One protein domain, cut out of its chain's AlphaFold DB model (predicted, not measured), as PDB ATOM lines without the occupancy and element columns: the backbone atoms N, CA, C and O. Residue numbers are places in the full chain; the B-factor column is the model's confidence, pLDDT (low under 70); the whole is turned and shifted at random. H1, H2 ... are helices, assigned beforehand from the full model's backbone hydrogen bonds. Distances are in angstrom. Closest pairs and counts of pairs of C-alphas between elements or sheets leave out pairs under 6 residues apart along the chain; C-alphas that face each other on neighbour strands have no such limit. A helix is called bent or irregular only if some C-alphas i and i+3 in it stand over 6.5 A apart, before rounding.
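This is residues 23 to 192 of the 573 residues of an uncharacterized protein of Coprinellus micaceus (UniProt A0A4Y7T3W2). Four long helices, H1 to H4, make an elongated up-and-down bundle, each running against the one before it in the chain; H1 and H4 touch along the bundle, with H2 on H1 and H3 on H4, while the side between H2 and H3 is less tightly closed. Near one end the short H5 packs on H1 and H2, reached by a long link from H4; at the other end residues 58 to 64 and 123 to 129 stick out. The printed part has 170 residues with five named helices, H1 to H5 in chain order, and no named strand: an all-helix domain. It is only just compact, close to loose, with a radius of gyration of the C-alphas of 18.1 A and spans of 57 by 31 by 26 A.

Find C-alpha 27 at (20.781, -101.944, -15.832); from there H1 runs through residues 27 to 54, 40.1 A. H2 follows, residues 62 to 88, 38.5 A; it is neither bent nor irregular, but only just: C-alphas 64 and 67 are 6.1 A apart. H3 takes residues 97 to 122, 37.0 A. Look for C-alpha 132 at (53.883, -109.329, -5.423), where H4, the longest helix, sets out through residues 132 to 161, 43.8 A. H5, residues 184 to 191, ends with C-alpha 191 at (27.056, -98.655, -3.948).

Begin at H1, the hub, which touches three helices. H1 and H2 form a helical hairpin at a shallow tilt of 32 degrees; their closest C-alphas, of Ala 45 and Gly 76, are 5.0 A apart. H1 touches H4 at a shallow tilt of 34 degrees, only just short of steep, opposite ways, with the C-alphas of Phe 33 and Ser 147 closest at 5.1 A. H3 and H4 form the other helical hairpin, at a shallow tilt of 29 degrees, with the C-alphas of Val 108 and Ala 145 closest at 5.5 A. H2 and H3 are close but not clearly touching: the closest C-alphas, of Thr 79 and Glu 107, are 7.3 A apart. H1 and H3 are apart, and so are H2 and H4. H5 touches H1 at residues 31 to 35 alone, about perpendicular at 82 degrees, with the C-alphas of Arg 35 and Met 190 closest at 5.7 A. H5 touches H2 at residues 87 to 88 alone, with the C-alphas of Phe 88 and Pro 186 closest at 4.8 A. In H1, H3, H4 and H5 every O i to N i+4 pair is within hydrogen-bond range; in H2, 20 of 23 are.

The C-alphas farthest apart, of Lys 58 and Gly 164, are 58.6 A apart. The printed part has no cut. The link from H4 to H5, residues 162 to 183, is long; the others are short. Look in the B-factor column for pLDDT under 70 at residues 54 to 65, 121 to 132 and 163 to 180; the mean of the printed part is 78.0.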
ATOM      1  N   PHE A  23      18.531-110.310 -19.631       77.00
ATOM      2  CA  PHE A  23      19.610-110.114 -18.669       77.00
ATOM      3  C   PHE A  23      20.728-109.203 -19.207       77.00
ATOM      4  O   PHE A  23      21.288-108.432 -18.430       77.00
ATOM      5  N   PHE A  24      21.017-109.217 -20.516       79.44
ATOM      6  CA  PHE A  24      22.017-108.329 -21.128       79.44
ATOM      7  C   PHE A  24      21.557-106.871 -21.200       79.44
ATOM      8  O   PHE A  24      22.382-105.958 -21.223       79.44
ATOM      9  N   LEU A  25      20.242-106.657 -21.205       83.56
ATOM     10  CA  LEU A  25      19.618-105.336 -21.172       83.56
ATOM     11  C   LEU A  25      19.414-104.831 -19.735       83.56
ATOM     12  O   LEU A  25      18.979-103.697 -19.536       83.56
ATOM     13  N   SER A  26      19.741-105.646 -18.725       82.44
ATOM     14  CA  SER A  26      19.564-105.289 -17.321       82.44
ATOM     15  C   SER A  26      20.499-104.142 -16.914       82.44
ATOM     16  O   SER A  26      21.725-104.297 -16.969       82.44
ATOM     17  N   PRO A  27      19.964-103.020 -16.392       80.31
ATOM     18  CA  PRO A  27      20.781-101.944 -15.832       80.31
ATOM     19  C   PRO A  27      21.692-102.423 -14.697       80.31
ATOM     20  O   PRO A  27      22.768-101.866 -14.493       80.31
ATOM     21  N   ALA A  28      21.288-103.471 -13.969       76.81
ATOM     22  CA  ALA A  28      22.088-104.044 -12.894       76.81
ATOM     23  C   ALA A  28      23.393-104.659 -13.419       76.81
ATOM     24  O   ALA A  28      24.438-104.467 -12.802       76.81
ATOM     25  N   LEU A  29      23.350-105.336 -14.573       80.25
ATOM     26  CA  LEU A  29      24.530-105.944 -15.190       80.25
ATOM     27  C   LEU A  29      25.490-104.878 -15.737       80.25
ATOM     28  O   LEU A  29      26.694-104.953 -15.502       80.25
ATOM     29  N   SER A  30      24.971-103.842 -16.404       85.44
ATOM     30  CA  SER A  30      25.807-102.720 -16.852       85.44
ATOM     31  C   SER A  30      26.441-101.975 -15.674       85.44
ATOM     32  O   SER A  30      27.627-101.665 -15.715       85.44
ATOM     33  N   LEU A  31      25.685-101.717 -14.600       82.44
ATOM     34  CA  LEU A  31      26.223-101.098 -13.382       82.44
ATOM     35  C   LEU A  31      27.267-101.982 -12.699       82.44
ATOM     36  O   LEU A  31      28.240-101.466 -12.157       82.44
ATOM     37  N   PHE A  32      27.081-103.300 -12.734       82.69
ATOM     38  CA  PHE A  32      28.048-104.256 -12.216       82.69
ATOM     39  C   PHE A  32      29.395-104.126 -12.939       82.69
ATOM     40  O   PHE A  32      30.406-103.841 -12.296       82.69
ATOM     41  N   PHE A  33      29.412-104.252 -14.269       87.25
ATOM     42  CA  PHE A  33      30.662-104.142 -15.021       87.25
ATOM     43  C   PHE A  33      31.276-102.742 -14.916       87.25
ATOM     44  O   PHE A  33      32.497-102.616 -14.862       87.25
ATOM     45  N   LEU A  34      30.450-101.699 -14.789       88.19
ATOM     46  CA  LEU A  34      30.914-100.329 -14.571       88.19
ATOM     47  C   LEU A  34      31.666-100.182 -13.248       88.19
ATOM     48  O   LEU A  34      32.742 -99.592 -13.220       88.19
ATOM     49  N   ARG A  35      31.146-100.759 -12.158       86.56
ATOM     50  CA  ARG A  35      31.815-100.759 -10.847       86.56
ATOM     51  C   ARG A  35      33.172-101.441 -10.908       86.56
ATOM     52  O   ARG A  35      34.149-100.895 -10.401       86.56
ATOM     53  N   PHE A  36      33.228-102.617 -11.532       85.12
ATOM     54  CA  PHE A  36      34.476-103.358 -11.671       85.12
ATOM     55  C   PHE A  36      35.473-102.620 -12.562       85.12
ATOM     56  O   PHE A  36      36.638-102.524 -12.186       85.12
ATOM     57  N   ALA A  37      35.033-102.035 -13.680       89.81
ATOM     58  CA  ALA A  37      35.886-101.226 -14.549       89.81
ATOM     59  C   ALA A  37      36.451-100.002 -13.811       89.81
ATOM     60  O   ALA A  37      37.646 -99.730 -13.891       89.81
ATOM     61  N   VAL A  38      35.645 -99.297 -13.009       89.56
ATOM     62  CA  VAL A  38      36.129 -98.173 -12.189       89.56
ATOM     63  C   VAL A  38      37.133 -98.642 -11.132       89.56
ATOM     64  O   VAL A  38      38.222 -98.085 -11.034       89.56
ATOM     65  N   ALA A  39      36.818 -99.687 -10.363       85.75
ATOM     66  CA  ALA A  39      37.716-100.179  -9.318       85.75
ATOM     67  C   ALA A  39      39.055-100.677  -9.894       85.75
ATOM     68  O   ALA A  39      40.125-100.271  -9.441       85.75
ATOM     69  N   SER A  40      39.000-101.516 -10.930       88.06
ATOM     70  CA  SER A  40      40.194-102.063 -11.577       88.06
ATOM     71  C   SER A  40      40.984-101.006 -12.354       88.06
ATOM     72  O   SER A  40      42.210-101.085 -12.381       88.06
ATOM     73  N   SER A  41      40.348 -99.973 -12.922       91.06
ATOM     74  CA  SER A  41      41.071 -98.867 -13.574       91.06
ATOM     75  C   SER A  41      41.814 -97.984 -12.577       91.06
ATOM     76  O   SER A  41      42.952 -97.625 -12.859       91.06
ATOM     77  N   ILE A  42      41.254 -97.714 -11.391       87.88
ATOM     78  CA  ILE A  42      41.958 -96.990 -10.318       87.88
ATOM     79  C   ILE A  42      43.199 -97.768  -9.871       87.88
ATOM     80  O   ILE A  42      44.294 -97.207  -9.814       87.88
ATOM     81  N   VAL A  43      43.051 -99.070  -9.598       86.06
ATOM     82  CA  VAL A  43      44.172 -99.932  -9.190       86.06
ATOM     83  C   VAL A  43      45.232 -99.987 -10.295       86.06
ATOM     84  O   VAL A  43      46.411 -99.736 -10.046       86.06
ATOM     85  N   THR A  44      44.815-100.231 -11.538       88.94
ATOM     86  CA  THR A  44      45.709-100.298 -12.705       88.94
ATOM     87  C   THR A  44      46.428 -98.971 -12.954       88.94
ATOM     88  O   THR A  44      47.625 -98.976 -13.249       88.94
ATOM     89  N   ALA A  45      45.742 -97.833 -12.813       88.12
ATOM     90  CA  ALA A  45      46.331 -96.505 -12.947       88.12
ATOM     91  C   ALA A  45      47.350 -96.235 -11.833       88.12
ATOM     92  O   ALA A  45      48.467 -95.821 -12.134       88.12
ATOM     93  N   GLY A  46      47.017 -96.549 -10.577       86.00
ATOM     94  CA  GLY A  46      47.931 -96.420  -9.441       86.00
ATOM     95  C   GLY A  46      49.220 -97.219  -9.635       86.00
ATOM     96  O   GLY A  46      50.311 -96.667  -9.503       86.00
ATOM     97  N   PHE A  47      49.116 -98.484 -10.055       85.12
ATOM     98  CA  PHE A  47      50.291 -99.292 -10.402       85.12
ATOM     99  C   PHE A  47      51.071 -98.718 -11.577       85.12
ATOM    100  O   PHE A  47      52.299 -98.698 -11.551       85.12
ATOM    101  N   THR A  48      50.377 -98.246 -12.609       84.88
ATOM    102  CA  THR A  48      51.026 -97.656 -13.782       84.88
ATOM    103  C   THR A  48      51.837 -96.420 -13.393       84.88
ATOM    104  O   THR A  48      52.977 -96.291 -13.832       84.88
ATOM    105  N   ILE A  49      51.292 -95.562 -12.524       83.50
ATOM    106  CA  ILE A  49      51.993 -94.402 -11.964       83.50
ATOM    107  C   ILE A  49      53.178 -94.864 -11.116       83.50
ATOM    108  O   ILE A  49      54.288 -94.410 -11.362       83.50
ATOM    109  N   TYR A  50      52.972 -95.806 -10.191       83.38
ATOM    110  CA  TYR A  50      54.023 -96.340  -9.321       83.38
ATOM    111  C   TYR A  50      55.215 -96.905 -10.108       83.38
ATOM    112  O   TYR A  50      56.366 -96.560  -9.843       83.38
ATOM    113  N   TYR A  51      54.959 -97.739 -11.121       78.62
ATOM    114  CA  TYR A  51      56.016 -98.299 -11.966       78.62
ATOM    115  C   TYR A  51      56.689 -97.239 -12.834       78.62
ATOM    116  O   TYR A  51      57.897 -97.305 -13.063       78.62
ATOM    117  N   ALA A  52      55.931 -96.257 -13.320       80.31
ATOM    118  CA  ALA A  52      56.492 -95.162 -14.093       80.31
ATOM    119  C   ALA A  52      57.353 -94.219 -13.236       80.31
ATOM    120  O   ALA A  52      58.364 -93.730 -13.736       80.31
ATOM    121  N   SER A  53      56.997 -94.005 -11.961       78.69
ATOM    122  CA  SER A  53      57.735 -93.147 -11.028       78.69
ATOM    123  C   SER A  53      58.941 -93.837 -10.390       78.69
ATOM    124  O   SER A  53      59.959 -93.192 -10.170       78.69
ATOM    125  N   GLY A  54      58.842 -95.137 -10.086       67.62
ATOM    126  CA  GLY A  54      59.888 -95.893  -9.385       67.62
ATOM    127  C   GLY A  54      61.017 -96.406 -10.283       67.62
ATOM    128  O   GLY A  54      62.091 -96.752  -9.800       67.62
ATOM    129  N   ALA A  55      60.814 -96.454 -11.601       55.75
ATOM    130  CA  ALA A  55      61.804 -96.994 -12.522       55.75
ATOM    131  C   ALA A  55      62.890 -95.968 -12.897       55.75
ATOM    132  O   ALA A  55      63.005 -95.583 -14.068       55.75
ATOM    133  N   SER A  56      63.769 -95.639 -11.942       47.50
ATOM    134  CA  SER A  56      65.171 -95.275 -12.222       47.50
ATOM    135  C   SER A  56      65.929 -96.507 -12.741       47.50
ATOM    136  O   SER A  56      66.905 -96.963 -12.159       47.50
ATOM    137  N   PHE A  57      65.455 -97.083 -13.846       51.06
ATOM    138  CA  PHE A  57      66.163 -98.135 -14.566       51.06
ATOM    139  C   PHE A  57      67.304 -97.462 -15.334       51.06
ATOM    140  O   PHE A  57      67.116 -96.974 -16.447       51.06
ATOM    141  N   LYS A  58      68.463 -97.353 -14.680       45.34
ATOM    142  CA  LYS A  58      69.725 -96.956 -15.303       45.34
ATOM    143  C   LYS A  58      70.212 -98.143 -16.141       45.34
ATOM    144  O   LYS A  58      70.807 -99.063 -15.599       45.34
ATOM    145  N   GLY A  59      69.890 -98.171 -17.431       54.84
ATOM    146  CA  GLY A  59      70.333 -99.236 -18.334       54.84
ATOM    147  C   GLY A  59      69.916 -98.990 -19.783       54.84
ATOM    148  O   GLY A  59      68.831 -98.475 -20.044       54.84
ATOM    149  N   SER A  60      70.776 -99.377 -20.727       47.03
ATOM    150  CA  SER A  60      70.719 -99.082 -22.170       47.03
ATOM    151  C   SER A  60      69.481 -99.601 -22.926       47.03
ATOM    152  O   SER A  60      69.244 -99.179 -24.054       47.03
ATOM    153  N   GLN A  61      68.603-100.401 -22.308       52.88
ATOM    154  CA  GLN A  61      67.280-100.754 -22.863       52.88
ATOM    155  C   GLN A  61      66.234 -99.613 -22.796       52.88
ATOM    156  O   GLN A  61      65.034 -99.824 -22.989       52.88
ATOM    157  N   GLN A  62      66.667 -98.382 -22.527       54.25
ATOM    158  CA  GLN A  62      65.809 -97.252 -22.171       54.25
ATOM    159  C   GLN A  62      64.907 -96.755 -23.318       54.25
ATOM    160  O   GLN A  62      63.771 -96.357 -23.062       54.25
ATOM    161  N   GLN A  63      65.341 -96.805 -24.582       60.88
ATOM    162  CA  GLN A  63      64.652 -96.084 -25.669       60.88
ATOM    163  C   GLN A  63      63.273 -96.662 -26.041       60.88
ATOM    164  O   GLN A  63      62.301 -95.910 -26.127       60.88
ATOM    165  N   TYR A  64      63.124 -97.985 -26.157       59.56
ATOM    166  CA  TYR A  64      61.818 -98.605 -26.454       59.56
ATOM    167  C   TYR A  64      60.853 -98.597 -25.257       59.56
ATOM    168  O   TYR A  64      59.639 -98.749 -25.417       59.56
ATOM    169  N   LEU A  65      61.371 -98.406 -24.042       67.00
ATOM    170  CA  LEU A  65      60.565 -98.343 -22.824       67.00
ATOM    171  C   LEU A  65      59.963 -96.953 -22.596       67.00
ATOM    172  O   LEU A  65      58.886 -96.868 -22.009       67.00
ATOM    173  N   VAL A  66      60.589 -95.876 -23.085       75.19
ATOM    174  CA  VAL A  66      60.076 -94.504 -22.901       75.19
ATOM    175  C   VAL A  66      58.720 -94.320 -23.582       75.19
ATOM    176  O   VAL A  66      57.781 -93.872 -22.927       75.19
ATOM    177  N   GLY A  67      58.568 -94.741 -24.844       79.38
ATOM    178  CA  GLY A  67      57.292 -94.627 -25.565       79.38
ATOM    179  C   GLY A  67      56.152 -95.375 -24.866       79.38
ATOM    180  O   GLY A  67      55.085 -94.814 -24.620       79.38
ATOM    181  N   ASN A  68      56.409 -96.613 -24.433       77.94
ATOM    182  CA  ASN A  68      55.427 -97.412 -23.697       77.94
ATOM    183  C   ASN A  68      55.091 -96.835 -22.316       77.94
ATOM    184  O   ASN A  68      53.948 -96.968 -21.877       77.94
ATOM    185  N   ARG A  69      56.047 -96.189 -21.634       79.88
ATOM    186  CA  ARG A  69      55.818 -95.505 -20.349       79.88
ATOM    187  C   ARG A  69      54.959 -94.261 -20.518       79.88
ATOM    188  O   ARG A  69      53.989 -94.115 -19.785       79.88
ATOM    189  N   VAL A  70      55.277 -93.411 -21.493       83.44
ATOM    190  CA  VAL A  70      54.485 -92.210 -21.797       83.44
ATOM    191  C   VAL A  70      53.066 -92.612 -22.189       83.44
ATOM    192  O   VAL A  70      52.104 -92.105 -21.618       83.44
ATOM    193  N   ALA A  71      52.922 -93.611 -23.065       83.44
ATOM    194  CA  ALA A  71      51.619 -94.162 -23.413       83.44
ATOM    195  C   ALA A  71      50.886 -94.719 -22.178       83.44
ATOM    196  O   ALA A  71      49.691 -94.493 -22.038       83.44
ATOM    197  N   ALA A  72      51.574 -95.404 -21.254       81.75
ATOM    198  CA  ALA A  72      50.980 -95.883 -19.998       81.75
ATOM    199  C   ALA A  72      50.458 -94.740 -19.116       81.75
ATOM    200  O   ALA A  72      49.338 -94.807 -18.615       81.75
ATOM    201  N   LEU A  73      51.286 -93.712 -18.928       86.25
ATOM    202  CA  LEU A  73      51.015 -92.565 -18.068       86.25
ATOM    203  C   LEU A  73      49.888 -91.681 -18.595       86.25
ATOM    204  O   LEU A  73      49.248 -91.000 -17.805       86.25
ATOM    205  N   ILE A  74      49.642 -91.691 -19.904       89.31
ATOM    206  CA  ILE A  74      48.534 -90.954 -20.513       89.31
ATOM    207  C   ILE A  74      47.282 -91.833 -20.565       89.31
ATOM    208  O   ILE A  74      46.230 -91.434 -20.069       89.31
ATOM    209  N   LEU A  75      47.390 -93.046 -21.121       86.12
ATOM    210  CA  LEU A  75      46.239 -93.927 -21.344       86.12
ATOM    211  C   LEU A  75      45.639 -94.443 -20.033       86.12
ATOM    212  O   LEU A  75      44.425 -94.503 -19.924       86.12
ATOM    213  N   GLY A  76      46.451 -94.760 -19.019       83.88
ATOM    214  CA  GLY A  76      45.949 -95.251 -17.730       83.88
ATOM    215  C   GLY A  76      45.015 -94.253 -17.030       83.88
ATOM    216  O   GLY A  76      43.856 -94.586 -16.771       83.88
ATOM    217  N   PRO A  77      45.468 -93.016 -16.752       87.44
ATOM    218  CA  PRO A  77      44.614 -91.963 -16.210       87.44
ATOM    219  C   PRO A  77      43.459 -91.588 -17.137       87.44
ATOM    220  O   PRO A  77      42.369 -91.334 -16.639       87.44
ATOM    221  N   PHE A  78      43.658 -91.589 -18.460       90.25
ATOM    222  CA  PHE A  78      42.574 -91.338 -19.411       90.25
ATOM    223  C   PHE A  78      41.452 -92.376 -19.282       90.25
ATOM    224  O   PHE A  78      40.302 -91.993 -19.095       90.25
ATOM    225  N   THR A  79      41.777 -93.672 -19.292       86.56
ATOM    226  CA  THR A  79      40.813 -94.769 -19.107       86.56
ATOM    227  C   THR A  79      40.133 -94.694 -17.740       86.56
ATOM    228  O   THR A  79      38.916 -94.846 -17.635       86.56
ATOM    229  N   MET A  80      40.882 -94.367 -16.681       90.12
ATOM    230  CA  MET A  80      40.305 -94.119 -15.357       90.12
ATOM    231  C   MET A  80      39.296 -92.961 -15.396       90.12
ATOM    232  O   MET A  80      38.165 -93.123 -14.945       90.12
ATOM    233  N   VAL A  81      39.670 -91.805 -15.954       91.12
ATOM    234  CA  VAL A  81      38.794 -90.627 -16.071       91.12
ATOM    235  C   VAL A  81      37.576 -90.930 -16.939       91.12
ATOM    236  O   VAL A  81      36.476 -90.521 -16.577       91.12
ATOM    237  N   HIS A  82      37.741 -91.677 -18.030       91.81
ATOM    238  CA  HIS A  82      36.654 -92.115 -18.896       91.81
ATOM    239  C   HIS A  82      35.639 -92.964 -18.120       91.81
ATOM    240  O   HIS A  82      34.469 -92.594 -18.048       91.81
ATOM    241  N   HIS A  83      36.062 -94.050 -17.468       88.00
ATOM    242  CA  HIS A  83      35.141 -94.921 -16.727       88.00
ATOM    243  C   HIS A  83      34.505 -94.231 -15.522       88.00
ATOM    244  O   HIS A  83      33.311 -94.400 -15.266       88.00
ATOM    245  N   VAL A  84      35.287 -93.430 -14.796       86.75
ATOM    246  CA  VAL A  84      34.796 -92.621 -13.682       86.75
ATOM    247  C   VAL A  84      33.759 -91.619 -14.195       86.75
ATOM    248  O   VAL A  84      32.645 -91.584 -13.677       86.75
ATOM    249  N   GLY A  85      34.060 -90.878 -15.264       86.12
ATOM    250  CA  GLY A  85      33.141 -89.944 -15.919       86.12
ATOM    251  C   GLY A  85      31.841 -90.612 -16.372       86.12
ATOM    252  O   GLY A  85      30.755 -90.115 -16.073       86.12
ATOM    253  N   THR A  86      31.932 -91.792 -16.986       85.56
ATOM    254  CA  THR A  86      30.768 -92.600 -17.380       85.56
ATOM    255  C   THR A  86      29.946 -93.055 -16.162       85.56
ATOM    256  O   THR A  86      28.713 -93.060 -16.220       85.56
ATOM    257  N   ALA A  87      30.581 -93.353 -15.022       82.44
ATOM    258  CA  ALA A  87      29.900 -93.657 -13.756       82.44
ATOM    259  C   ALA A  87      29.228 -92.437 -13.104       82.44
ATOM    260  O   ALA A  87      28.175 -92.573 -12.477       82.44
ATOM    261  N   PHE A  88      29.785 -91.241 -13.297       81.00
ATOM    262  CA  PHE A  88      29.175 -89.969 -12.900       81.00
ATOM    263  C   PHE A  88      27.955 -89.584 -13.756       81.00
ATOM    264  O   PHE A  88      27.164 -88.723 -13.357       81.00
ATOM    265  N   GLY A  89      27.743 -90.285 -14.869       80.06
ATOM    266  CA  GLY A  89      26.566 -90.173 -15.716       80.06
ATOM    267  C   GLY A  89      26.670 -89.067 -16.767       80.06
ATOM    268  O   GLY A  89      27.596 -88.249 -16.761       80.06
ATOM    269  N   PRO A  90      25.678 -88.990 -17.669       76.69
ATOM    270  CA  PRO A  90      25.745 -88.131 -18.849       76.69
ATOM    271  C   PRO A  90      25.731 -86.633 -18.529       76.69
ATOM    272  O   PRO A  90      26.016 -85.829 -19.404       76.69
ATOM    273  N   ARG A  91      25.416 -86.226 -17.292       79.50
ATOM    274  CA  ARG A  91      25.506 -84.813 -16.889       79.50
ATOM    275  C   ARG A  91      26.943 -84.306 -16.821       79.50
ATOM    276  O   ARG A  91      27.172 -83.141 -17.113       79.50
ATOM    277  N   ILE A  92      27.869 -85.156 -16.383       79.81
ATOM    278  CA  ILE A  92      29.284 -84.799 -16.227       79.81
ATOM    279  C   ILE A  92      30.061 -85.214 -17.473       79.81
ATOM    280  O   ILE A  92      30.939 -84.480 -17.917       79.81
ATOM    281  N   PHE A  93      29.703 -86.354 -18.068       82.19
ATOM    282  CA  PHE A  93      30.381 -86.881 -19.245       82.19
ATOM    283  C   PHE A  93      29.367 -87.289 -20.331       82.19
ATOM    284  O   PHE A  93      29.035 -88.469 -20.465       82.19
ATOM    285  N   PRO A  94      28.803 -86.322 -21.087       81.88
ATOM    286  CA  PRO A  94      27.815 -86.585 -22.133       81.88
ATOM    287  C   PRO A  94      28.481 -87.160 -23.389       81.88
ATOM    288  O   PRO A  94      28.554 -86.502 -24.425       81.88
ATOM    289  N   LEU A  95      28.974 -88.396 -23.322       85.19
ATOM    290  CA  LEU A  95      29.472 -89.072 -24.514       85.19
ATOM    291  C   LEU A  95      28.318 -89.655 -25.343       85.19
ATOM    292  O   LEU A  95      27.475 -90.390 -24.813       85.19
ATOM    293  N   PRO A  96      28.276 -89.384 -26.661       87.81
ATOM    294  CA  PRO A  96      27.431 -90.133 -27.577       87.81
ATOM    295  C   PRO A  96      27.767 -91.624 -27.508       87.81
ATOM    296  O   PRO A  96      28.934 -92.007 -27.558       87.81
ATOM    297  N   MET A  97      26.739 -92.473 -27.479       85.75
ATOM    298  CA  MET A  97      26.880 -93.928 -27.329       85.75
ATOM    299  C   MET A  97      27.860 -94.566 -28.327       85.75
ATOM    300  O   MET A  97      28.590 -95.488 -27.986       85.75
ATOM    301  N   LYS A  98      27.902 -94.064 -29.567       87.25
ATOM    302  CA  LYS A  98      28.819 -94.564 -30.601       87.25
ATOM    303  C   LYS A  98      30.283 -94.265 -30.283       87.25
ATOM    304  O   LYS A  98      31.138 -95.091 -30.567       87.25
ATOM    305  N   ILE A  99      30.554 -93.093 -29.707       90.19
ATOM    306  CA  ILE A  99      31.904 -92.693 -29.301       90.19
ATOM    307  C   ILE A  99      32.335 -93.529 -28.092       90.19
ATOM    308  O   ILE A  99      33.434 -94.067 -28.112       90.19
ATOM    309  N   ASP A 100      31.443 -93.720 -27.110       89.50
ATOM    310  CA  ASP A 100      31.661 -94.609 -25.951       89.50
ATOM    311  C   ASP A 100      32.034 -96.034 -26.404       89.50
ATOM    312  O   ASP A 100      33.057 -96.570 -25.996       89.50
ATOM    313  N   ILE A 101      31.289 -96.623 -27.350       91.75
ATOM    314  CA  ILE A 101      31.588 -97.961 -27.899       91.75
ATOM    315  C   ILE A 101      32.972 -98.024 -28.567       91.75
ATOM    316  O   ILE A 101      33.700 -98.994 -28.359       91.75
ATOM    317  N   VAL A 102      33.347 -97.016 -29.363       93.62
ATOM    318  CA  VAL A 102      34.666 -96.977 -30.025       93.62
ATOM    319  C   VAL A 102      35.791 -96.849 -28.997       93.62
ATOM    320  O   VAL A 102      36.803 -97.540 -29.120       93.62
ATOM    321  N   LEU A 103      35.607 -96.017 -27.969       92.06
ATOM    322  CA  LEU A 103      36.561 -95.878 -26.869       92.06
ATOM    323  C   LEU A 103      36.712 -97.193 -26.096       92.06
ATOM    324  O   LEU A 103      37.835 -97.660 -25.929       92.06
ATOM    325  N   LEU A 104      35.604 -97.840 -25.718       91.62
ATOM    326  CA  LEU A 104      35.625 -99.136 -25.033       91.62
ATOM    327  C   LEU A 104      36.333-100.210 -25.875       91.62
ATOM    328  O   LEU A 104      37.113-100.994 -25.340       91.62
ATOM    329  N   LEU A 105      36.116-100.242 -27.195       93.81
ATOM    330  CA  LEU A 105      36.804-101.178 -28.093       93.81
ATOM    331  C   LEU A 105      38.324-100.937 -28.105       93.81
ATOM    332  O   LEU A 105      39.100-101.890 -28.018       93.81
ATOM    333  N   ALA A 106      38.743 -99.671 -28.189       92.50
ATOM    334  CA  ALA A 106      40.153 -99.293 -28.153       92.50
ATOM    335  C   ALA A 106      40.806 -99.655 -26.806       92.50
ATOM    336  O   ALA A 106      41.918-100.181 -26.783       92.50
ATOM    337  N   GLU A 107      40.102 -99.441 -25.693       91.69
ATOM    338  CA  GLU A 107      40.564 -99.799 -24.350       91.69
ATOM    339  C   GLU A 107      40.694-101.317 -24.171       91.69
ATOM    340  O   GLU A 107      41.720-101.784 -23.672       91.69
ATOM    341  N   VAL A 108      39.716-102.110 -24.634       92.44
ATOM    342  CA  VAL A 108      39.808-103.583 -24.624       92.44
ATOM    343  C   VAL A 108      41.026-104.044 -25.420       92.44
ATOM    344  O   VAL A 108      41.828-104.825 -24.908       92.44
ATOM    345  N   ALA A 109      41.201-103.545 -26.647       92.44
ATOM    346  CA  ALA A 109      42.337-103.911 -27.490       92.44
ATOM    347  C   ALA A 109      43.676-103.556 -26.823       92.44
ATOM    348  O   ALA A 109      44.594-104.378 -26.793       92.44
ATOM    349  N   TYR A 110      43.770-102.367 -26.224       90.56
ATOM    350  CA  TYR A 110      44.952-101.922 -25.493       90.56
ATOM    351  C   TYR A 110      45.274-102.812 -24.288       90.56
ATOM    352  O   TYR A 110      46.423-103.228 -24.114       90.56
ATOM    353  N   HIS A 111      44.279-103.135 -23.457       88.69
ATOM    354  CA  HIS A 111      44.494-103.964 -22.274       88.69
ATOM    355  C   HIS A 111      44.803-105.421 -22.633       88.69
ATOM    356  O   HIS A 111      45.684-106.012 -22.011       88.69
ATOM    357  N   LEU A 112      44.181-105.983 -23.675       88.75
ATOM    358  CA  LEU A 112      44.540-107.310 -24.189       88.75
ATOM    359  C   LEU A 112      45.964-107.334 -24.758       88.75
ATOM    360  O   LEU A 112      46.724-108.254 -24.459       88.75
ATOM    361  N   TYR A 113      46.368-106.301 -25.503       89.56
ATOM    362  CA  TYR A 113      47.747-106.153 -25.974       89.56
ATOM    363  C   TYR A 113      48.743-106.055 -24.806       89.56
ATOM    364  O   TYR A 113      49.787-106.710 -24.807       89.56
ATOM    365  N   ARG A 114      48.415-105.285 -23.763       85.06
ATOM    366  CA  ARG A 114      49.214-105.188 -22.528       85.06
ATOM    367  C   ARG A 114      49.363-106.530 -21.827       85.06
ATOM    368  O   ARG A 114      50.469-106.891 -21.444       85.06
ATOM    369  N   VAL A 115      48.275-107.274 -21.669       84.38
ATOM    370  CA  VAL A 115      48.312-108.624 -21.098       84.38
ATOM    371  C   VAL A 115      49.193-109.531 -21.951       84.38
ATOM    372  O   VAL A 115      50.106-110.159 -21.423       84.38
ATOM    373  N   GLY A 116      48.978-109.548 -23.268       83.31
ATOM    374  CA  GLY A 116      49.750-110.365 -24.201       83.31
ATOM    375  C   GLY A 116      51.244-110.053 -24.151       83.31
ATOM    376  O   GLY A 116      52.059-110.968 -24.077       83.31
ATOM    377  N   THR A 117      51.623-108.775 -24.110       81.88
ATOM    378  CA  THR A 117      53.030-108.360 -23.981       81.88
ATOM    379  C   THR A 117      53.616-108.683 -22.609       81.88
ATOM    380  O   THR A 117      54.766-109.103 -22.539       81.88
ATOM    381  N   LEU A 118      52.855-108.546 -21.521       76.94
ATOM    382  CA  LEU A 118      53.315-108.937 -20.187       76.94
ATOM    383  C   LEU A 118      53.536-110.449 -20.085       76.94
ATOM    384  O   LEU A 118      54.539-110.858 -19.516       76.94
ATOM    385  N   VAL A 119      52.643-111.262 -20.653       79.25
ATOM    386  CA  VAL A 119      52.731-112.730 -20.618       79.25
ATOM    387  C   VAL A 119      53.846-113.241 -21.533       79.25
ATOM    388  O   VAL A 119      54.690-114.011 -21.090       79.25
ATOM    389  N   THR A 120      53.901-112.789 -22.789       77.88
ATOM    390  CA  THR A 120      54.889-113.291 -23.762       77.88
ATOM    391  C   THR A 120      56.302-112.808 -23.458       77.88
ATOM    392  O   THR A 120      57.249-113.581 -23.546       77.88
ATOM    393  N   ARG A 121      56.466-111.547 -23.038       67.94
ATOM    394  CA  ARG A 121      57.790-110.953 -22.799       67.94
ATOM    395  C   ARG A 121      58.366-111.302 -21.429       67.94
ATOM    396  O   ARG A 121      59.581-111.287 -21.281       67.94
ATOM    397  N   LYS A 122      57.520-111.622 -20.438       59.50
ATOM    398  CA  LYS A 122      57.972-112.174 -19.149       59.50
ATOM    399  C   LYS A 122      57.996-113.702 -19.113       59.50
ATOM    400  O   LYS A 122      58.467-114.245 -18.127       59.50
ATOM    401  N   GLY A 123      57.590-114.398 -20.177       49.72
ATOM    402  CA  GLY A 123      57.814-115.842 -20.308       49.72
ATOM    403  C   GLY A 123      59.298-116.236 -20.218       49.72
ATOM    404  O   GLY A 123      59.602-117.331 -19.764       49.72
ATOM    405  N   SER A 124      60.220-115.323 -20.562       42.66
ATOM    406  CA  SER A 124      61.668-115.474 -20.333       42.66
ATOM    407  C   SER A 124      62.155-114.899 -18.996       42.66
ATOM    408  O   SER A 124      63.233-115.242 -18.520       42.66
ATOM    409  N   VAL A 125      61.366-114.032 -18.358       46.03
ATOM    410  CA  VAL A 125      61.671-113.444 -17.052       46.03
ATOM    411  C   VAL A 125      61.060-114.377 -16.014       46.03
ATOM    412  O   VAL A 125      59.936-114.162 -15.568       46.03
ATOM    413  N   GLY A 126      61.776-115.468 -15.724       50.44
ATOM    414  CA  GLY A 126      61.300-116.583 -14.903       50.44
ATOM    415  C   GLY A 126      60.521-116.154 -13.656       50.44
ATOM    416  O   GLY A 126      60.758-115.083 -13.092       50.44
ATOM    417  N   ALA A 127      59.601-117.019 -13.211       50.56
ATOM    418  CA  ALA A 127      58.643-116.789 -12.120       50.56
ATOM    419  C   ALA A 127      59.223-116.106 -10.859       50.56
ATOM    420  O   ALA A 127      58.496-115.406 -10.158       50.56
ATOM    421  N   ARG A 128      60.538-116.227 -10.628       46.81
ATOM    422  CA  ARG A 128      61.316-115.556  -9.574       46.81
ATOM    423  C   ARG A 128      61.236-114.016  -9.565       46.81
ATOM    424  O   ARG A 128      61.518-113.424  -8.533       46.81
ATOM    425  N   TRP A 129      60.845-113.349 -10.658       46.41
ATOM    426  CA  TRP A 129      60.878-111.873 -10.755       46.41
ATOM    427  C   TRP A 129      59.512-111.180 -10.846       46.41
ATOM    428  O   TRP A 129      59.439-109.949 -10.937       46.41
ATOM    429  N   LEU A 130      58.403-111.922 -10.801       58.62
ATOM    430  CA  LEU A 130      57.089-111.311 -10.607       58.62
ATOM    431  C   LEU A 130      56.903-111.010  -9.118       58.62
ATOM    432  O   LEU A 130      56.196-111.725  -8.420       58.62
ATOM    433  N   GLY A 131      57.535-109.934  -8.637       66.25
ATOM    434  CA  GLY A 131      57.271-109.428  -7.289       66.25
ATOM    435  C   GLY A 131      55.764-109.246  -7.059       66.25
ATOM    436  O   GLY A 131      55.020-108.997  -8.011       66.25
ATOM    437  N   GLU A 132      55.309-109.347  -5.812       67.81
ATOM    438  CA  GLU A 132      53.883-109.329  -5.423       67.81
ATOM    439  C   GLU A 132      53.075-108.212  -6.114       67.81
ATOM    440  O   GLU A 132      51.977-108.416  -6.639       67.81
ATOM    441  N   VAL A 133      53.691-107.033  -6.208       71.00
ATOM    442  CA  VAL A 133      53.189-105.817  -6.865       71.00
ATOM    443  C   VAL A 133      52.921-106.030  -8.366       71.00
ATOM    444  O   VAL A 133      51.948-105.512  -8.911       71.00
ATOM    445  N   SER A 134      53.771-106.781  -9.073       75.69
ATOM    446  CA  SER A 134      53.614-107.079 -10.507       75.69
ATOM    447  C   SER A 134      52.457-108.029 -10.777       75.69
ATOM    448  O   SER A 134      51.768-107.870 -11.787       75.69
ATOM    449  N   LEU A 135      52.234-109.012  -9.903       76.62
ATOM    450  CA  LEU A 135      51.122-109.929 -10.092       76.62
ATOM    451  C   LEU A 135      49.786-109.245  -9.807       76.62
ATOM    452  O   LEU A 135      48.862-109.383 -10.605       76.62
ATOM    453  N   LEU A 136      49.686-108.471  -8.723       80.00
ATOM    454  CA  LEU A 136      48.471-107.706  -8.436       80.00
ATOM    455  C   LEU A 136      48.127-106.761  -9.600       80.00
ATOM    456  O   LEU A 136      46.964-106.665  -9.992       80.00
ATOM    457  N   TYR A 137      49.140-106.146 -10.220       84.19
ATOM    458  CA  TYR A 137      48.962-105.386 -11.458       84.19
ATOM    459  C   TYR A 137      48.430-106.249 -12.610       84.19
ATOM    460  O   TYR A 137      47.440-105.873 -13.232       84.19
ATOM    461  N   LEU A 138      49.035-107.410 -12.886       85.56
ATOM    462  CA  LEU A 138      48.596-108.308 -13.962       85.56
ATOM    463  C   LEU A 138      47.137-108.747 -13.780       85.56
ATOM    464  O   LEU A 138      46.341-108.667 -14.715       85.56
ATOM    465  N   VAL A 139      46.780-109.168 -12.566       83.75
ATOM    466  CA  VAL A 139      45.416-109.559 -12.196       83.75
ATOM    467  C   VAL A 139      44.456-108.379 -12.368       83.75
ATOM    468  O   VAL A 139      43.392-108.534 -12.962       83.75
ATOM    469  N   SER A 140      44.850-107.179 -11.931       86.81
ATOM    470  CA  SER A 140      44.059-105.956 -12.105       86.81
ATOM    471  C   SER A 140      43.812-105.622 -13.581       86.81
ATOM    472  O   SER A 140      42.683-105.300 -13.948       86.81
ATOM    473  N   VAL A 141      44.828-105.744 -14.445       88.69
ATOM    474  CA  VAL A 141      44.689-105.498 -15.892       88.69
ATOM    475  C   VAL A 141      43.737-106.513 -16.532       88.69
ATOM    476  O   VAL A 141      42.915-106.128 -17.363       88.69
ATOM    477  N   TRP A 142      43.798-107.787 -16.134       89.44
ATOM    478  CA  TRP A 142      42.852-108.807 -16.596       89.44
ATOM    479  C   TRP A 142      41.415-108.492 -16.181       89.44
ATOM    480  O   TRP A 142      40.520-108.485 -17.026       89.44
ATOM    481  N   PHE A 143      41.190-108.194 -14.897       88.69
ATOM    482  CA  PHE A 143      39.865-107.813 -14.409       88.69
ATOM    483  C   PHE A 143      39.329-106.581 -15.138       88.69
ATOM    484  O   PHE A 143      38.154-106.564 -15.508       88.69
ATOM    485  N   LEU A 144      40.181-105.588 -15.399       90.81
ATOM    486  CA  LEU A 144      39.818-104.408 -16.174       90.81
ATOM    487  C   LEU A 144      39.412-104.785 -17.603       90.81
ATOM    488  O   LEU A 144      38.310-104.441 -18.021       90.81
ATOM    489  N   ALA A 145      40.229-105.562 -18.318       91.12
ATOM    490  CA  ALA A 145      39.935-105.996 -19.685       91.12
ATOM    491  C   ALA A 145      38.587-106.734 -19.786       91.12
ATOM    492  O   ALA A 145      37.758-106.394 -20.632       91.12
ATOM    493  N   PHE A 146      38.329-107.692 -18.889       90.50
ATOM    494  CA  PHE A 146      37.059-108.422 -18.858       90.50
ATOM    495  C   PHE A 146      35.870-107.528 -18.494       90.50
ATOM    496  O   PHE A 146      34.786-107.690 -19.054       90.50
ATOM    497  N   SER A 147      36.061-106.565 -17.592       91.25
ATOM    498  CA  SER A 147      34.994-105.644 -17.183       91.25
ATOM    499  C   SER A 147      34.606-104.691 -18.308       91.25
ATOM    500  O   SER A 147      33.418-104.495 -18.564       91.25
ATOM    501  N   ILE A 148      35.592-104.147 -19.026       92.25
ATOM    502  CA  ILE A 148      35.362-103.285 -20.192       92.25
ATOM    503  C   ILE A 148      34.711-104.091 -21.323       92.25
ATOM    504  O   ILE A 148      33.765-103.612 -21.944       92.25
ATOM    505  N   LEU A 149      35.131-105.341 -21.545       92.88
ATOM    506  CA  LEU A 149      34.492-106.228 -22.519       92.88
ATOM    507  C   LEU A 149      33.020-106.501 -22.164       92.88
ATOM    508  O   LEU A 149      32.150-106.415 -23.029       92.88
ATOM    509  N   GLY A 150      32.722-106.772 -20.890       90.31
ATOM    510  CA  GLY A 150      31.349-106.925 -20.406       90.31
ATOM    511  C   GLY A 150      30.508-105.662 -20.620       90.31
ATOM    512  O   GLY A 150      29.390-105.744 -21.137       90.31
ATOM    513  N   LEU A 151      31.058-104.480 -20.312       91.25
ATOM    514  CA  LEU A 151      30.416-103.193 -20.606       91.25
ATOM    515  C   LEU A 151      30.123-103.033 -22.096       91.25
ATOM    516  O   LEU A 151      28.982-102.738 -22.455       91.25
ATOM    517  N   LEU A 152      31.123-103.271 -22.946       93.44
ATOM    518  CA  LEU A 152      31.015-103.178 -24.398       93.44
ATOM    519  C   LEU A 152      29.879-104.063 -24.924       93.44
ATOM    520  O   LEU A 152      29.035-103.588 -25.681       93.44
ATOM    521  N   ILE A 153      29.797-105.313 -24.462       92.62
ATOM    522  CA  ILE A 153      28.727-106.245 -24.835       92.62
ATOM    523  C   ILE A 153      27.353-105.693 -24.425       92.62
ATOM    524  O   ILE A 153      26.448-105.621 -25.257       92.62
ATOM    525  N   THR A 154      27.186-105.240 -23.173       90.31
ATOM    526  CA  THR A 154      25.892-104.682 -22.724       90.31
ATOM    527  C   THR A 154      25.496-103.425 -23.504       90.31
ATOM    528  O   THR A 154      24.325-103.247 -23.836       90.31
ATOM    529  N   ARG A 155      26.467-102.575 -23.867       89.88
ATOM    530  CA  ARG A 155      26.252-101.379 -24.693       89.88
ATOM    531  C   ARG A 155      25.819-101.735 -26.109       89.88
ATOM    532  O   ARG A 155      24.866-101.148 -26.611       89.88
ATOM    533  N   ILE A 156      26.470-102.709 -26.742       90.88
ATOM    534  CA  ILE A 156      26.088-103.172 -28.081       90.88
ATOM    535  C   ILE A 156      24.642-103.680 -28.070       90.88
ATOM    536  O   ILE A 156      23.853-103.265 -28.915       90.88
ATOM    537  N   PHE A 157      24.252-104.492 -27.080       90.25
ATOM    538  CA  PHE A 157      22.869-104.968 -26.972       90.25
ATOM    539  C   PHE A 157      21.860-103.839 -26.741       90.25
ATOM    540  O   PHE A 157      20.827-103.812 -27.406       90.25
ATOM    541  N   GLN A 158      22.172-102.868 -25.876       86.44
ATOM    542  CA  GLN A 158      21.337-101.673 -25.680       86.44
ATOM    543  C   GLN A 158      21.175-100.859 -26.975       86.44
ATOM    544  O   GLN A 158      20.111-100.292 -27.221       86.44
ATOM    545  N   MET A 159      22.216-100.800 -27.812       87.75
ATOM    546  CA  MET A 159      22.176-100.097 -29.096       87.75
ATOM    547  C   MET A 159      21.287-100.826 -30.109       87.75
ATOM    548  O   MET A 159      20.536-100.171 -30.831       87.75
ATOM    549  N   ILE A 160      21.367-102.160 -30.159       88.25
ATOM    550  CA  ILE A 160      20.545-102.995 -31.047       88.25
ATOM    551  C   ILE A 160      19.066-102.911 -30.642       88.25
ATOM    552  O   ILE A 160      18.213-102.707 -31.504       88.25
ATOM    553  N   ASP A 161      18.765-103.007 -29.342       85.44
ATOM    554  CA  ASP A 161      17.400-102.901 -28.802       85.44
ATOM    555  C   ASP A 161      16.787-101.510 -29.051       85.44
ATOM    556  O   ASP A 161      15.628-101.374 -29.437       85.44
ATOM    557  N   GLY A 162      17.601-100.454 -28.945       80.88
ATOM    558  CA  GLY A 162      17.199 -99.077 -29.228       80.88
ATOM    559  C   GLY A 162      16.980 -98.735 -30.709       80.88
ATOM    560  O   GLY A 162      16.751 -97.563 -31.010       80.88
ATOM    561  N   GLY A 163      17.047 -99.714 -31.623       64.62
ATOM    562  CA  GLY A 163      17.087 -99.597 -33.091       64.62
ATOM    563  C   GLY A 163      15.909 -98.914 -33.811       64.62
ATOM    564  O   GLY A 163      15.804 -99.009 -35.033       64.62
ATOM    565  N   GLY A 164      15.049 -98.174 -33.110       62.69
ATOM    566  CA  GLY A 164      14.127 -97.218 -33.721       62.69
ATOM    567  C   GLY A 164      14.876 -95.979 -34.233       62.69
ATOM    568  O   GLY A 164      15.554 -95.284 -33.478       62.69
ATOM    569  N   VAL A 165      14.729 -95.690 -35.527       52.94
ATOM    570  CA  VAL A 165      15.497 -94.766 -36.396       52.94
ATOM    571  C   VAL A 165      15.760 -93.337 -35.855       52.94
ATOM    572  O   VAL A 165      16.601 -92.626 -36.397       52.94
ATOM    573  N   HIS A 166      15.124 -92.891 -34.769       57.75
ATOM    574  CA  HIS A 166      15.246 -91.519 -34.240       57.75
ATOM    575  C   HIS A 166      16.212 -91.346 -33.045       57.75
ATOM    576  O   HIS A 166      16.362 -90.246 -32.521       57.75
ATOM    577  N   SER A 167      16.933 -92.391 -32.622       56.59
ATOM    578  CA  SER A 167      17.766 -92.380 -31.401       56.59
ATOM    579  C   SER A 167      19.280 -92.163 -31.634       56.59
ATOM    580  O   SER A 167      20.101 -92.638 -30.848       56.59
ATOM    581  N   ARG A 168      19.716 -91.453 -32.689       60.25
ATOM    582  CA  ARG A 168      21.166 -91.248 -32.954       60.25
ATOM    583  C   ARG A 168      21.907 -90.428 -31.888       60.25
ATOM    584  O   ARG A 168      23.127 -90.538 -31.808       60.25
ATOM    585  N   TRP A 169      21.185 -89.661 -31.072       63.75
ATOM    586  CA  TRP A 169      21.747 -88.746 -30.068       63.75
ATOM    587  C   TRP A 169      21.267 -89.025 -28.645       63.75
ATOM    588  O   TRP A 169      21.419 -88.180 -27.764       63.75
ATOM    589  N   ARG A 170      20.659 -90.190 -28.396       65.00
ATOM    590  CA  ARG A 170      20.215 -90.523 -27.044       65.00
ATOM    591  C   ARG A 170      21.448 -90.730 -26.171       65.00
ATOM    592  O   ARG A 170      22.223 -91.659 -26.390       65.00
ATOM    593  N   THR A 171      21.641 -89.824 -25.219       65.69
ATOM    594  CA  THR A 171      22.660 -89.966 -24.185       65.69
ATOM    595  C   THR A 171      22.397 -91.244 -23.408       65.69
ATOM    596  O   THR A 171      21.251 -91.655 -23.196       65.69
ATOM    597  N   VAL A 172      23.480 -91.902 -23.019       57.75
ATOM    598  CA  VAL A 172      23.397 -93.200 -22.374       57.75
ATOM    599  C   VAL A 172      23.050 -93.015 -20.900       57.75
ATOM    600  O   VAL A 172      23.914 -92.992 -20.028       57.75
ATOM    601  N   ASP A 173      21.762 -92.848 -20.614       62.09
ATOM    602  CA  ASP A 173      21.260 -92.821 -19.242       62.09
ATOM    603  C   ASP A 173      21.165 -94.257 -18.711       62.09
ATOM    604  O   ASP A 173      20.203 -94.978 -18.978       62.09
ATOM    605  N   VAL A 174      22.165 -94.675 -17.925       59.81
ATOM    606  CA  VAL A 174      22.151 -95.967 -17.205       59.81
ATOM    607  C   VAL A 174      21.049 -95.982 -16.131       59.81
ATOM    608  O   VAL A 174      20.565 -97.042 -15.740       59.81
ATOM    609  N   ALA A 175      20.577 -94.808 -15.699       58.81
ATOM    610  CA  ALA A 175      19.356 -94.670 -14.919       58.81
ATOM    611  C   ALA A 175      18.589 -93.404 -15.328       58.81
ATOM    612  O   ALA A 175      19.068 -92.296 -15.105       58.81
ATOM    613  N   ARG A 176      17.364 -93.555 -15.854       56.91
ATOM    614  CA  ARG A 176      16.418 -92.443 -16.070       56.91
ATOM    615  C   ARG A 176      16.040 -91.806 -14.724       56.91
ATOM    616  O   ARG A 176      15.029 -92.173 -14.134       56.91
ATOM    617  N   VAL A 177      16.841 -90.882 -14.195       57.25
ATOM    618  CA  VAL A 177      16.491 -90.112 -12.990       57.25
ATOM    619  C   VAL A 177      16.846 -88.648 -13.216       57.25
ATOM    620  O   VAL A 177      17.987 -88.226 -13.061       57.25
ATOM    621  N   ARG A 178      15.843 -87.857 -13.608       56.00
ATOM    622  CA  ARG A 178      16.031 -86.480 -14.090       56.00
ATOM    623  C   ARG A 178      16.172 -85.427 -12.977       56.00
ATOM    624  O   ARG A 178      16.435 -84.273 -13.292       56.00
ATOM    625  N   THR A 179      16.060 -85.783 -11.692       65.19
ATOM    626  CA  THR A 179      15.915 -84.794 -10.594       65.19
ATOM    627  C   THR A 179      16.845 -84.978  -9.388       65.19
ATOM    628  O   THR A 179      16.755 -84.215  -8.431       65.19
ATOM    629  N   THR A 180      17.781 -85.932  -9.394       69.25
ATOM    630  CA  THR A 180      18.688 -86.123  -8.245       69.25
ATOM    631  C   THR A 180      19.916 -85.194  -8.290       69.25
ATOM    632  O   THR A 180      20.369 -84.827  -9.379       69.25
ATOM    633  N   PRO A 181      20.483 -84.809  -7.125       77.44
ATOM    634  CA  PRO A 181      21.776 -84.127  -7.037       77.44
ATOM    635  C   PRO A 181      22.868 -84.905  -7.777       77.44
ATOM    636  O   PRO A 181      22.884 -86.136  -7.729       77.44
ATOM    637  N   TRP A 182      23.800 -84.189  -8.408       75.50
ATOM    638  CA  TRP A 182      24.835 -84.768  -9.275       75.50
ATOM    639  C   TRP A 182      25.686 -85.852  -8.593       75.50
ATOM    640  O   TRP A 182      26.024 -86.840  -9.229       75.50
ATOM    641  N   TRP A 183      25.959 -85.727  -7.289       75.62
ATOM    642  CA  TRP A 183      26.739 -86.703  -6.518       75.62
ATOM    643  C   TRP A 183      25.945 -87.956  -6.112       75.62
ATOM    644  O   TRP A 183      26.538 -88.992  -5.820       75.62
ATOM    645  N   LYS A 184      24.603 -87.906  -6.090       76.31
ATOM    646  CA  LYS A 184      23.792 -89.081  -5.722       76.31
ATOM    647  C   LYS A 184      23.830 -90.144  -6.807       76.31
ATOM    648  O   LYS A 184      23.820 -91.327  -6.497       76.31
ATOM    649  N   TYR A 185      23.885 -89.730  -8.071       74.88
ATOM    650  CA  TYR A 185      23.956 -90.644  -9.206       74.88
ATOM    651  C   TYR A 185      25.148 -91.620  -9.127       74.88
ATOM    652  O   TYR A 185      24.889 -92.821  -9.086       74.88
ATOM    653  N   PRO A 186      26.415 -91.171  -9.009       74.25
ATOM    654  CA  PRO A 186      27.572 -92.061  -8.894       74.25
ATOM    655  C   PRO A 186      27.546 -92.883  -7.601       74.25
ATOM    656  O   PRO A 186      27.837 -94.072  -7.632       74.25
ATOM    657  N   ALA A 187      27.132 -92.300  -6.469       75.25
ATOM    658  CA  ALA A 187      27.034 -93.026  -5.200       75.25
ATOM    659  C   ALA A 187      26.015 -94.179  -5.281       75.25
ATOM    660  O   ALA A 187      26.275 -95.294  -4.826       75.25
ATOM    661  N   HIS A 188      24.877 -93.937  -5.933       80.38
ATOM    662  CA  HIS A 188      23.863 -94.951  -6.207       80.38
ATOM    663  C   HIS A 188      24.336 -95.964  -7.254       80.38
ATOM    664  O   HIS A 188      24.061 -97.159  -7.126       80.38
ATOM    665  N   ALA A 189      25.040 -95.501  -8.286       72.38
ATOM    666  CA  ALA A 189      25.583 -96.346  -9.336       72.38
ATOM    667  C   ALA A 189      26.641 -97.298  -8.781       72.38
ATOM    668  O   ALA A 189      26.594 -98.469  -9.133       72.38
ATOM    669  N   MET A 190      27.509 -96.850  -7.867       73.50
ATOM    670  CA  MET A 190      28.618 -97.633  -7.309       73.50
ATOM    671  C   MET A 190      28.218 -98.506  -6.116       73.50
ATOM    672  O   MET A 190      28.638 -99.656  -6.029       73.50
ATOM    673  N   PHE A 191      27.360 -97.999  -5.228       74.94
ATOM    674  CA  PHE A 191      27.056 -98.655  -3.948       74.94
ATOM    675  C   PHE A 191      25.569 -98.974  -3.766       74.94
ATOM    676  O   PHE A 191      25.161 -99.460  -2.724       74.94
ATOM    677  N   GLY A 192      24.744 -98.750  -4.793       76.44
ATOM    678  CA  GLY A 192      23.295 -98.958  -4.749       76.44
ATOM    679  C   GLY A 192      22.551 -97.864  -3.981       76.44
ATOM    680  O   GLY A 192      23.103 -97.210  -3.109       76.44
TER     681      GLY A 192